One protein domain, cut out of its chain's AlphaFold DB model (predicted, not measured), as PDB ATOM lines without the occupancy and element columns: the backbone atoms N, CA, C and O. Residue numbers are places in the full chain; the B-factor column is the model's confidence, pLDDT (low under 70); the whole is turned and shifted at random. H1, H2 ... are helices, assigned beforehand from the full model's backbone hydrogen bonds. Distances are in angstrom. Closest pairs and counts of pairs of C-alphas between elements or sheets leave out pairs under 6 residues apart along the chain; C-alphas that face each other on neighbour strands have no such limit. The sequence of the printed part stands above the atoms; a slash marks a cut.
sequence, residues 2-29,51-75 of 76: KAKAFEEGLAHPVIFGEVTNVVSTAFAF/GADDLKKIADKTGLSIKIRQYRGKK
ATOM      1  N   LYS A   2     -29.534   4.967 -39.153       87.38
ATOM      2  CA  LYS A   2     -28.512   4.918 -40.230       87.38
ATOM      3  C   LYS A   2     -27.051   4.998 -39.752       87.38
ATOM      4  O   LYS A   2     -26.229   4.216 -40.208       87.38
ATOM      5  N   ALA A   3     -26.739   5.902 -38.820       85.88
ATOM      6  CA  ALA A   3     -25.384   6.037 -38.269       85.88
ATOM      7  C   ALA A   3     -24.917   4.746 -37.575       85.88
ATOM      8  O   ALA A   3     -23.851   4.233 -37.885       85.88
ATOM      9  N   LYS A   4     -25.782   4.164 -36.736       88.38
ATOM     10  CA  LYS A   4     -25.537   2.882 -36.068       88.38
ATOM     11  C   LYS A   4     -25.303   1.742 -37.071       88.38
ATOM     12  O   LYS A   4     -24.344   1.001 -36.927       88.38
ATOM     13  N   ALA A   5     -26.095   1.668 -38.145       87.69
ATOM     14  CA  ALA A   5     -25.884   0.678 -39.204       87.69
ATOM     15  C   ALA A   5     -24.531   0.847 -39.924       87.69
ATOM     16  O   ALA A   5     -23.892  -0.140 -40.277       87.69
ATOM     17  N   PHE A   6     -24.065   2.082 -40.133       88.25
ATOM     18  CA  PHE A   6     -22.731   2.333 -40.687       88.25
ATOM     19  C   PHE A   6     -21.624   1.889 -39.720       88.25
ATOM     20  O   PHE A   6     -20.668   1.242 -40.138       88.25
ATOM     21  N   GLU A   7     -21.775   2.181 -38.427       85.38
ATOM     22  CA  GLU A   7     -20.832   1.773 -37.375       85.38
ATOM     23  C   GLU A   7     -20.747   0.255 -37.206       85.38
ATOM     24  O   GLU A   7     -19.660  -0.292 -37.037       85.38
ATOM     25  N   GLU A   8     -21.878  -0.435 -37.315       86.75
ATOM     26  CA  GLU A   8     -21.963  -1.894 -37.209       86.75
ATOM     27  C   GLU A   8     -21.488  -2.613 -38.487       86.75
ATOM     28  O   GLU A   8     -21.350  -3.837 -38.498       86.75
ATOM     29  N   GLY A   9     -21.181  -1.875 -39.560       84.88
ATOM     30  CA  GLY A   9     -20.774  -2.454 -40.844       84.88
ATOM     31  C   GLY A   9     -21.937  -2.992 -41.683       84.88
ATOM     32  O   GLY A   9     -21.704  -3.726 -42.638       84.88
ATOM     33  N   LEU A  10     -23.177  -2.636 -41.336       87.12
ATOM     34  CA  LEU A  10     -24.415  -3.065 -41.997       87.12
ATOM     35  C   LEU A  10     -24.828  -2.142 -43.155       87.12
ATOM     36  O   LEU A  10     -25.789  -2.428 -43.868       87.12
ATOM     37  N   ALA A  11     -24.140  -1.011 -43.343       88.31
ATOM     38  CA  ALA A  11     -24.373  -0.151 -44.496       88.31
ATOM     39  C   ALA A  11     -23.971  -0.854 -45.807       88.31
ATOM     40  O   ALA A  11     -23.049  -1.668 -45.849       88.31
ATOM     41  N   HIS A  12     -24.656  -0.519 -46.902       88.81
ATOM     42  CA  HIS A  12     -24.349  -1.099 -48.208       88.81
ATOM     43  C   HIS A  12     -22.891  -0.783 -48.614       88.81
ATOM     44  O   HIS A  12     -22.468   0.364 -48.437       88.81
ATOM     45  N   PRO A  13     -22.130  -1.730 -49.203       86.81
ATOM     46  CA  PRO A  13     -20.718  -1.546 -49.560       86.81
ATOM     47  C   PRO A  13     -20.407  -0.258 -50.332       86.81
ATOM     48  O   PRO A  13     -19.376   0.372 -50.106       86.81
ATOM     49  N   VAL A  14     -21.323   0.145 -51.219       88.88
ATOM     50  CA  VAL A  14     -21.218   1.388 -52.004       88.88
ATOM     51  C   VAL A  14     -21.061   2.604 -51.095       88.88
ATOM     52  O   VAL A  14     -20.200   3.432 -51.351       88.88
ATOM     53  N   ILE A  15     -21.791   2.675 -49.978       90.56
ATOM     54  CA  ILE A  15     -21.728   3.809 -49.045       90.56
ATOM     55  C   ILE A  15     -20.327   3.954 -48.442       90.56
ATOM     56  O   ILE A  15     -19.818   5.065 -48.337       90.56
ATOM     57  N   PHE A  16     -19.663   2.847 -48.094       89.50
ATOM     58  CA  PHE A  16     -18.276   2.892 -47.617       89.50
ATOM     59  C   PHE A  16     -17.301   3.354 -48.708       89.50
ATOM     60  O   PHE A  16     -16.328   4.049 -48.404       89.50
ATOM     61  N   GLY A  17     -17.561   2.986 -49.965       89.25
ATOM     62  CA  GLY A  17     -16.821   3.471 -51.130       89.25
ATOM     63  C   GLY A  17     -16.951   4.984 -51.305       89.25
ATOM     64  O   GLY A  17     -15.936   5.673 -51.355       89.25
ATOM     65  N   GLU A  18     -18.181   5.497 -51.291       91.44
ATOM     66  CA  GLU A  18     -18.479   6.930 -51.394       91.44
ATOM     67  C   GLU A  18     -17.836   7.727 -50.251       91.44
ATOM     68  O   GLU A  18     -17.138   8.709 -50.490       91.44
ATOM     69  N   VAL A  19     -17.983   7.271 -48.998       92.69
ATOM     70  CA  VAL A  19     -17.365   7.942 -47.841       92.69
ATOM     71  C   VAL A  19     -15.841   7.936 -47.952       92.69
ATOM     72  O   VAL A  19     -15.206   8.948 -47.663       92.69
ATOM     73  N   THR A  20     -15.242   6.828 -48.403       91.50
ATOM     74  CA  THR A  20     -13.796   6.794 -48.667       91.50
ATOM     75  C   THR A  20     -13.428   7.855 -49.700       91.50
ATOM     76  O   THR A  20     -12.490   8.613 -49.465       91.50
ATOM     77  N   ASN A  21     -14.157   7.919 -50.817       92.12
ATOM     78  CA  ASN A  21     -13.853   8.832 -51.910       92.12
ATOM     79  C   ASN A  21     -13.920  10.301 -51.466       92.12
ATOM     80  O   ASN A  21     -12.986  11.056 -51.740       92.12
ATOM     81  N   VAL A  22     -14.950  10.675 -50.697       94.06
ATOM     82  CA  VAL A  22     -15.083  12.018 -50.107       94.06
ATOM     83  C   VAL A  22     -13.893  12.344 -49.217       94.06
ATOM     84  O   VAL A  22     -13.281  13.394 -49.380       94.06
ATOM     85  N   VAL A  23     -13.531  11.445 -48.299       93.50
ATOM     86  CA  VAL A  23     -12.418  11.688 -47.372       93.50
ATOM     87  C   VAL A  23     -11.082  11.798 -48.114       93.50
ATOM     88  O   VAL A  23     -10.234  12.582 -47.706       93.50
ATOM     89  N   SER A  24     -10.878  11.040 -49.198       89.31
ATOM     90  CA  SER A  24      -9.602  11.026 -49.924       89.31
ATOM     91  C   SER A  24      -9.458  12.085 -51.011       89.31
ATOM     92  O   SER A  24      -8.332  12.370 -51.396       89.31
ATOM     93  N   THR A  25     -10.561  12.608 -51.551       89.50
ATOM     94  CA  THR A  25     -10.525  13.526 -52.708       89.50
ATOM     95  C   THR A  25     -11.225  14.854 -52.458       89.50
ATOM     96  O   THR A  25     -11.098  15.753 -53.274       89.50
ATOM     97  N   ALA A  26     -11.969  14.992 -51.355       92.25
ATOM     98  CA  ALA A  26     -12.932  16.070 -51.113       92.25
ATOM     99  C   ALA A  26     -14.141  16.101 -52.071       92.25
ATOM    100  O   ALA A  26     -14.970  17.008 -51.984       92.25
ATOM    101  N   PHE A  27     -14.314  15.082 -52.922       91.62
ATOM    102  CA  PHE A  27     -15.456  14.959 -53.830       91.62
ATOM    103  C   PHE A  27     -16.270  13.696 -53.548       91.62
ATOM    104  O   PHE A  27     -15.729  12.644 -53.222       91.62
ATOM    105  N   ALA A  28     -17.592  13.788 -53.719       87.12
ATOM    106  CA  ALA A  28     -18.474  12.620 -53.664       87.12
ATOM    107  C   ALA A  28     -18.187  11.656 -54.816       87.12
ATOM    108  O   ALA A  28     -18.025  10.463 -54.599       87.12
ATOM    109  N   PHE A  29     -17.992  12.190 -56.022       85.12
ATOM    110  CA  PHE A  29     -17.650  11.397 -57.198       85.12
ATOM    111  C   PHE A  29     -16.135  11.315 -57.406       85.12
ATOM    112  O   PHE A  29     -15.423  12.288 -57.146       85.12
ATOM    113  N   GLY A  51      -8.829  20.312 -49.989       88.75
ATOM    114  CA  GLY A  51      -9.670  19.955 -48.843       88.75
ATOM    115  C   GLY A  51      -9.511  18.507 -48.359       88.75
ATOM    116  O   GLY A  51      -9.939  18.186 -47.249       88.75
ATOM    117  N   ALA A  52      -8.898  17.620 -49.151       91.38
ATOM    118  CA  ALA A  52      -8.761  16.206 -48.810       91.38
ATOM    119  C   ALA A  52      -7.894  15.989 -47.560       91.38
ATOM    120  O   ALA A  52      -8.224  15.158 -46.710       91.38
ATOM    121  N   ASP A  53      -6.822  16.766 -47.399       93.31
ATOM    122  CA  ASP A  53      -5.924  16.639 -46.248       93.31
ATOM    123  C   ASP A  53      -6.620  16.996 -44.933       93.31
ATOM    124  O   ASP A  53      -6.447  16.315 -43.916       93.31
ATOM    125  N   ASP A  54      -7.448  18.037 -44.942       95.00
ATOM    126  CA  ASP A  54      -8.200  18.445 -43.758       95.00
ATOM    127  C   ASP A  54      -9.339  17.473 -43.449       95.00
ATOM    128  O   ASP A  54      -9.529  17.099 -42.287       95.00
ATOM    129  N   LEU A  55     -10.030  16.965 -44.472       95.12
ATOM    130  CA  LEU A  55     -11.028  15.910 -44.297       95.12
ATOM    131  C   LEU A  55     -10.418  14.634 -43.721       95.12
ATOM    132  O   LEU A  55     -11.015  14.020 -42.837       95.12
ATOM    133  N   LYS A  56      -9.209  14.263 -44.147       94.25
ATOM    134  CA  LYS A  56      -8.475  13.127 -43.586       94.25
ATOM    135  C   LYS A  56      -8.154  13.338 -42.105       94.25
ATOM    136  O   LYS A  56      -8.442  12.460 -41.293       94.25
ATOM    137  N   LYS A  57      -7.660  14.522 -41.719       95.56
ATOM    138  CA  LYS A  57      -7.418  14.864 -40.301       95.56
ATOM    139  C   LYS A  57      -8.702  14.802 -39.470       95.56
ATOM    140  O   LYS A  57      -8.676  14.317 -38.339       95.56
ATOM    141  N   ILE A  58      -9.824  15.293 -40.002       95.69
ATOM    142  CA  ILE A  58     -11.130  15.225 -39.328       95.69
ATOM    143  C   ILE A  58     -11.580  13.767 -39.190       95.69
ATOM    144  O   ILE A  58     -12.011  13.360 -38.110       95.69
ATOM    145  N   ALA A  59     -11.455  12.962 -40.244       95.12
ATOM    146  CA  ALA A  59     -11.813  11.546 -40.223       95.12
ATOM    147  C   ALA A  59     -10.987  10.754 -39.195       95.12
ATOM    148  O   ALA A  59     -11.531   9.886 -38.508       95.12
ATOM    149  N   ASP A  60      -9.709  11.094 -39.029       95.25
ATOM    150  CA  ASP A  60      -8.842  10.499 -38.011       95.25
ATOM    151  C   ASP A  60      -9.271  10.921 -36.597       95.25
ATOM    152  O   ASP A  60      -9.478  10.067 -35.734       95.25
ATOM    153  N   LYS A  61      -9.497  12.223 -36.367       96.56
ATOM    154  CA  LYS A  61      -9.919  12.760 -35.057       96.56
ATOM    155  C   LYS A  61     -11.303  12.291 -34.610       96.56
ATOM    156  O   LYS A  61     -11.555  12.186 -33.415       96.56
ATOM    157  N   THR A  62     -12.204  12.015 -35.549       93.12
ATOM    158  CA  THR A  62     -13.571  11.542 -35.264       93.12
ATOM    159  C   THR A  62     -13.676  10.015 -35.193       93.12
ATOM    160  O   THR A  62     -14.751   9.479 -34.927       93.12
ATOM    161  N   GLY A  63     -12.579   9.290 -35.449       91.88
ATOM    162  CA  GLY A  63     -12.565   7.827 -35.505       91.88
ATOM    163  C   GLY A  63     -13.233   7.235 -36.754       91.88
ATOM    164  O   GLY A  63     -13.365   6.014 -36.862       91.88
ATOM    165  N   LEU A  64     -13.637   8.064 -37.722       91.94
ATOM    166  CA  LEU A  64     -14.242   7.619 -38.978       91.94
ATOM    167  C   LEU A  64     -13.269   6.764 -39.808       91.94
ATOM    168  O   LEU A  64     -13.674   5.734 -40.349       91.94
ATOM    169  N   SER A  65     -11.983   7.121 -39.846       90.94
ATOM    170  CA  SER A  65     -10.951   6.355 -40.564       90.94
ATOM    171  C   SER A  65     -10.840   4.906 -40.076       90.94
ATOM    172  O   SER A  65     -10.671   3.979 -40.873       90.94
ATOM    173  N   ILE A  66     -10.990   4.689 -38.764       88.56
ATOM    174  CA  ILE A  66     -10.961   3.356 -38.148       88.56
ATOM    175  C   ILE A  66     -12.179   2.547 -38.599       88.56
ATOM    176  O   ILE A  66     -12.021   1.406 -39.034       88.56
ATOM    177  N   LYS A  67     -13.374   3.152 -38.573       87.06
ATOM    178  CA  LYS A  67     -14.631   2.514 -39.006       87.06
ATOM    179  C   LYS A  67     -14.559   2.071 -40.475       87.06
ATOM    180  O   LYS A  67     -14.895   0.932 -40.798       87.06
ATOM    181  N   ILE A  68     -14.028   2.925 -41.357       88.62
ATOM    182  CA  ILE A  68     -13.824   2.599 -42.781       88.62
ATOM    183  C   ILE A  68     -12.824   1.440 -42.950       88.62
ATOM    184  O   ILE A  68     -13.051   0.531 -43.754       88.62
ATOM    185  N   ARG A  69     -11.719   1.429 -42.188       84.81
ATOM    186  CA  ARG A  69     -10.702   0.363 -42.257       84.81
ATOM    187  C   ARG A  69     -11.232  -0.981 -41.751       84.81
ATOM    188  O   ARG A  69     -10.965  -2.001 -42.383       84.81
ATOM    189  N   GLN A  70     -11.989  -0.991 -40.656       81.38
ATOM    190  CA  GLN A  70     -12.601  -2.205 -40.105       81.38
ATOM    191  C   GLN A  70     -13.536  -2.878 -41.115       81.38
ATOM    192  O   GLN A  70     -13.509  -4.098 -41.247       81.38
ATOM    193  N   TYR A  71     -14.300  -2.097 -41.884       76.56
ATOM    194  CA  TYR A  71     -15.124  -2.637 -42.966       76.56
ATOM    195  C   TYR A  71     -14.283  -3.296 -44.074       76.56
ATOM    196  O   TYR A  71     -14.589  -4.407 -44.503       76.56
ATOM    197  N   ARG A  72     -13.180  -2.661 -44.502       69.38
ATOM    198  CA  ARG A  72     -12.274  -3.246 -45.511       69.38
ATOM    199  C   ARG A  72     -11.656  -4.572 -45.058       69.38
ATOM    200  O   ARG A  72     -11.472  -5.446 -45.894       69.38
ATOM    201  N   GLY A  73     -11.366  -4.722 -43.764       62.25
ATOM    202  CA  GLY A  73     -10.824  -5.959 -43.185       62.25
ATOM    203  C   GLY A  73     -11.849  -7.083 -42.983       62.25
ATOM    204  O   GLY A  73     -11.451  -8.232 -42.851       62.25
ATOM    205  N   LYS A  74     -13.153  -6.772 -42.981       60.09
ATOM    206  CA  LYS A  74     -14.250  -7.755 -42.875       60.09
ATOM    207  C   LYS A  74     -14.660  -8.375 -44.216       60.09
ATOM    208  O   LYS A  74     -15.489  -9.277 -44.224       60.09
ATOM    209  N   LYS A  75     -14.108  -7.909 -45.343       53.66
ATOM    210  CA  LYS A  75     -14.203  -8.621 -46.624       53.66
ATOM    211  C   LYS A  75     -13.229  -9.808 -46.607       53.66
ATOM    212  O   LYS A  75     -12.104  -9.681 -47.086       53.66
TER     213      LYS A  75
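AT A GLANCE: This is residues 2 to 29 and 51 to 75 of the 76 residues of an uncharacterized protein of Candidatus Bathyarchaeota archaeon (UniProt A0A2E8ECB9). Three helices, H2, H3 and H4, form the sides of a triangle, with a short fourth helix, H1, set near H4 outside it. H2 is one side; H3 begins near the last residues of H2 and turns back, and after a corner H4 returns towards the first half of H2. The printed part has 53 residues, with four named helices in the order H1, H2, H3, H4 and no named strand; its class is all helix. The whole is compact, with a radius of gyration of the C-alphas of 10.7 A, and its rounded outline spans 28 by 23 by 21 A.

HOW THE PARTS SIT: H1, residues 2 to 7, is only just apart from H2, residues 13 to 25, their closest C-alphas being 8.3 A apart. H1 is close to but not clearly touching H4, residues 64 to 73; their closest C-alphas, those of Glu 7 and Lys 67, are 6.5 A apart. H1 and H4 run the same way at a steep tilt of 66 degrees. H2 touches H3, residues 51 to 61, with its residues 22 to 25 alone; the closest C-alphas, those of Thr 25 and Ala 52, are 5.0 A apart. H2 and H3 run opposite ways at a steep tilt of 62 degrees. H2 and H4 only just touch, with 3 pairs of C-alphas within 8 A, and H2 does so with residues 16 to 20 alone. The closest C-alphas of H2 and H4, those of Phe 16 and Ile 68, are 6.6 A apart, and the two helices run opposite ways at a steep tilt of 49 degrees. H3 and H4 only just touch, with 3 pairs of C-alphas within 8 A, and touch only at the corner by their link. Their closest C-alphas, those of Ala 59 and Ser 65, are 5.3 A apart, and their lines are about perpendicular at 84 degrees. H1 and H3 are apart. In H1, H2, H3 and H4 every O i to N i+4 pair is within hydrogen-bond range.

IN THESE COORDINATES: H1 begins at C-alpha 2, at (-28.512, 4.918, -40.230), and ends at residue 7, 8.8 A on. H2, the longest helix with 13 residues, measures 18.5 A from C-alpha 13 to C-alpha 25, which is at (-10.525, 13.526, -52.708). H3 measures 15.6 A from C-alpha 51 to C-alpha 61. H4 measures 14.6 A from C-alpha 64 to C-alpha 73, at (-10.824, -5.959, -43.185).

THE WHOLE: The two C-alphas farthest apart, those of Gly 51 and Lys 75, are 29.0 A apart. Residues 30 to 50 are not printed, and C-alphas 29 and 51 are 14.4 A apart across this cut, which falls in the link from H2 to H3. The links H1 to H2 and H3 to H4 are tight. The mean pLDDT of the printed part is 87.7, and residues 72 to 75 are under 70.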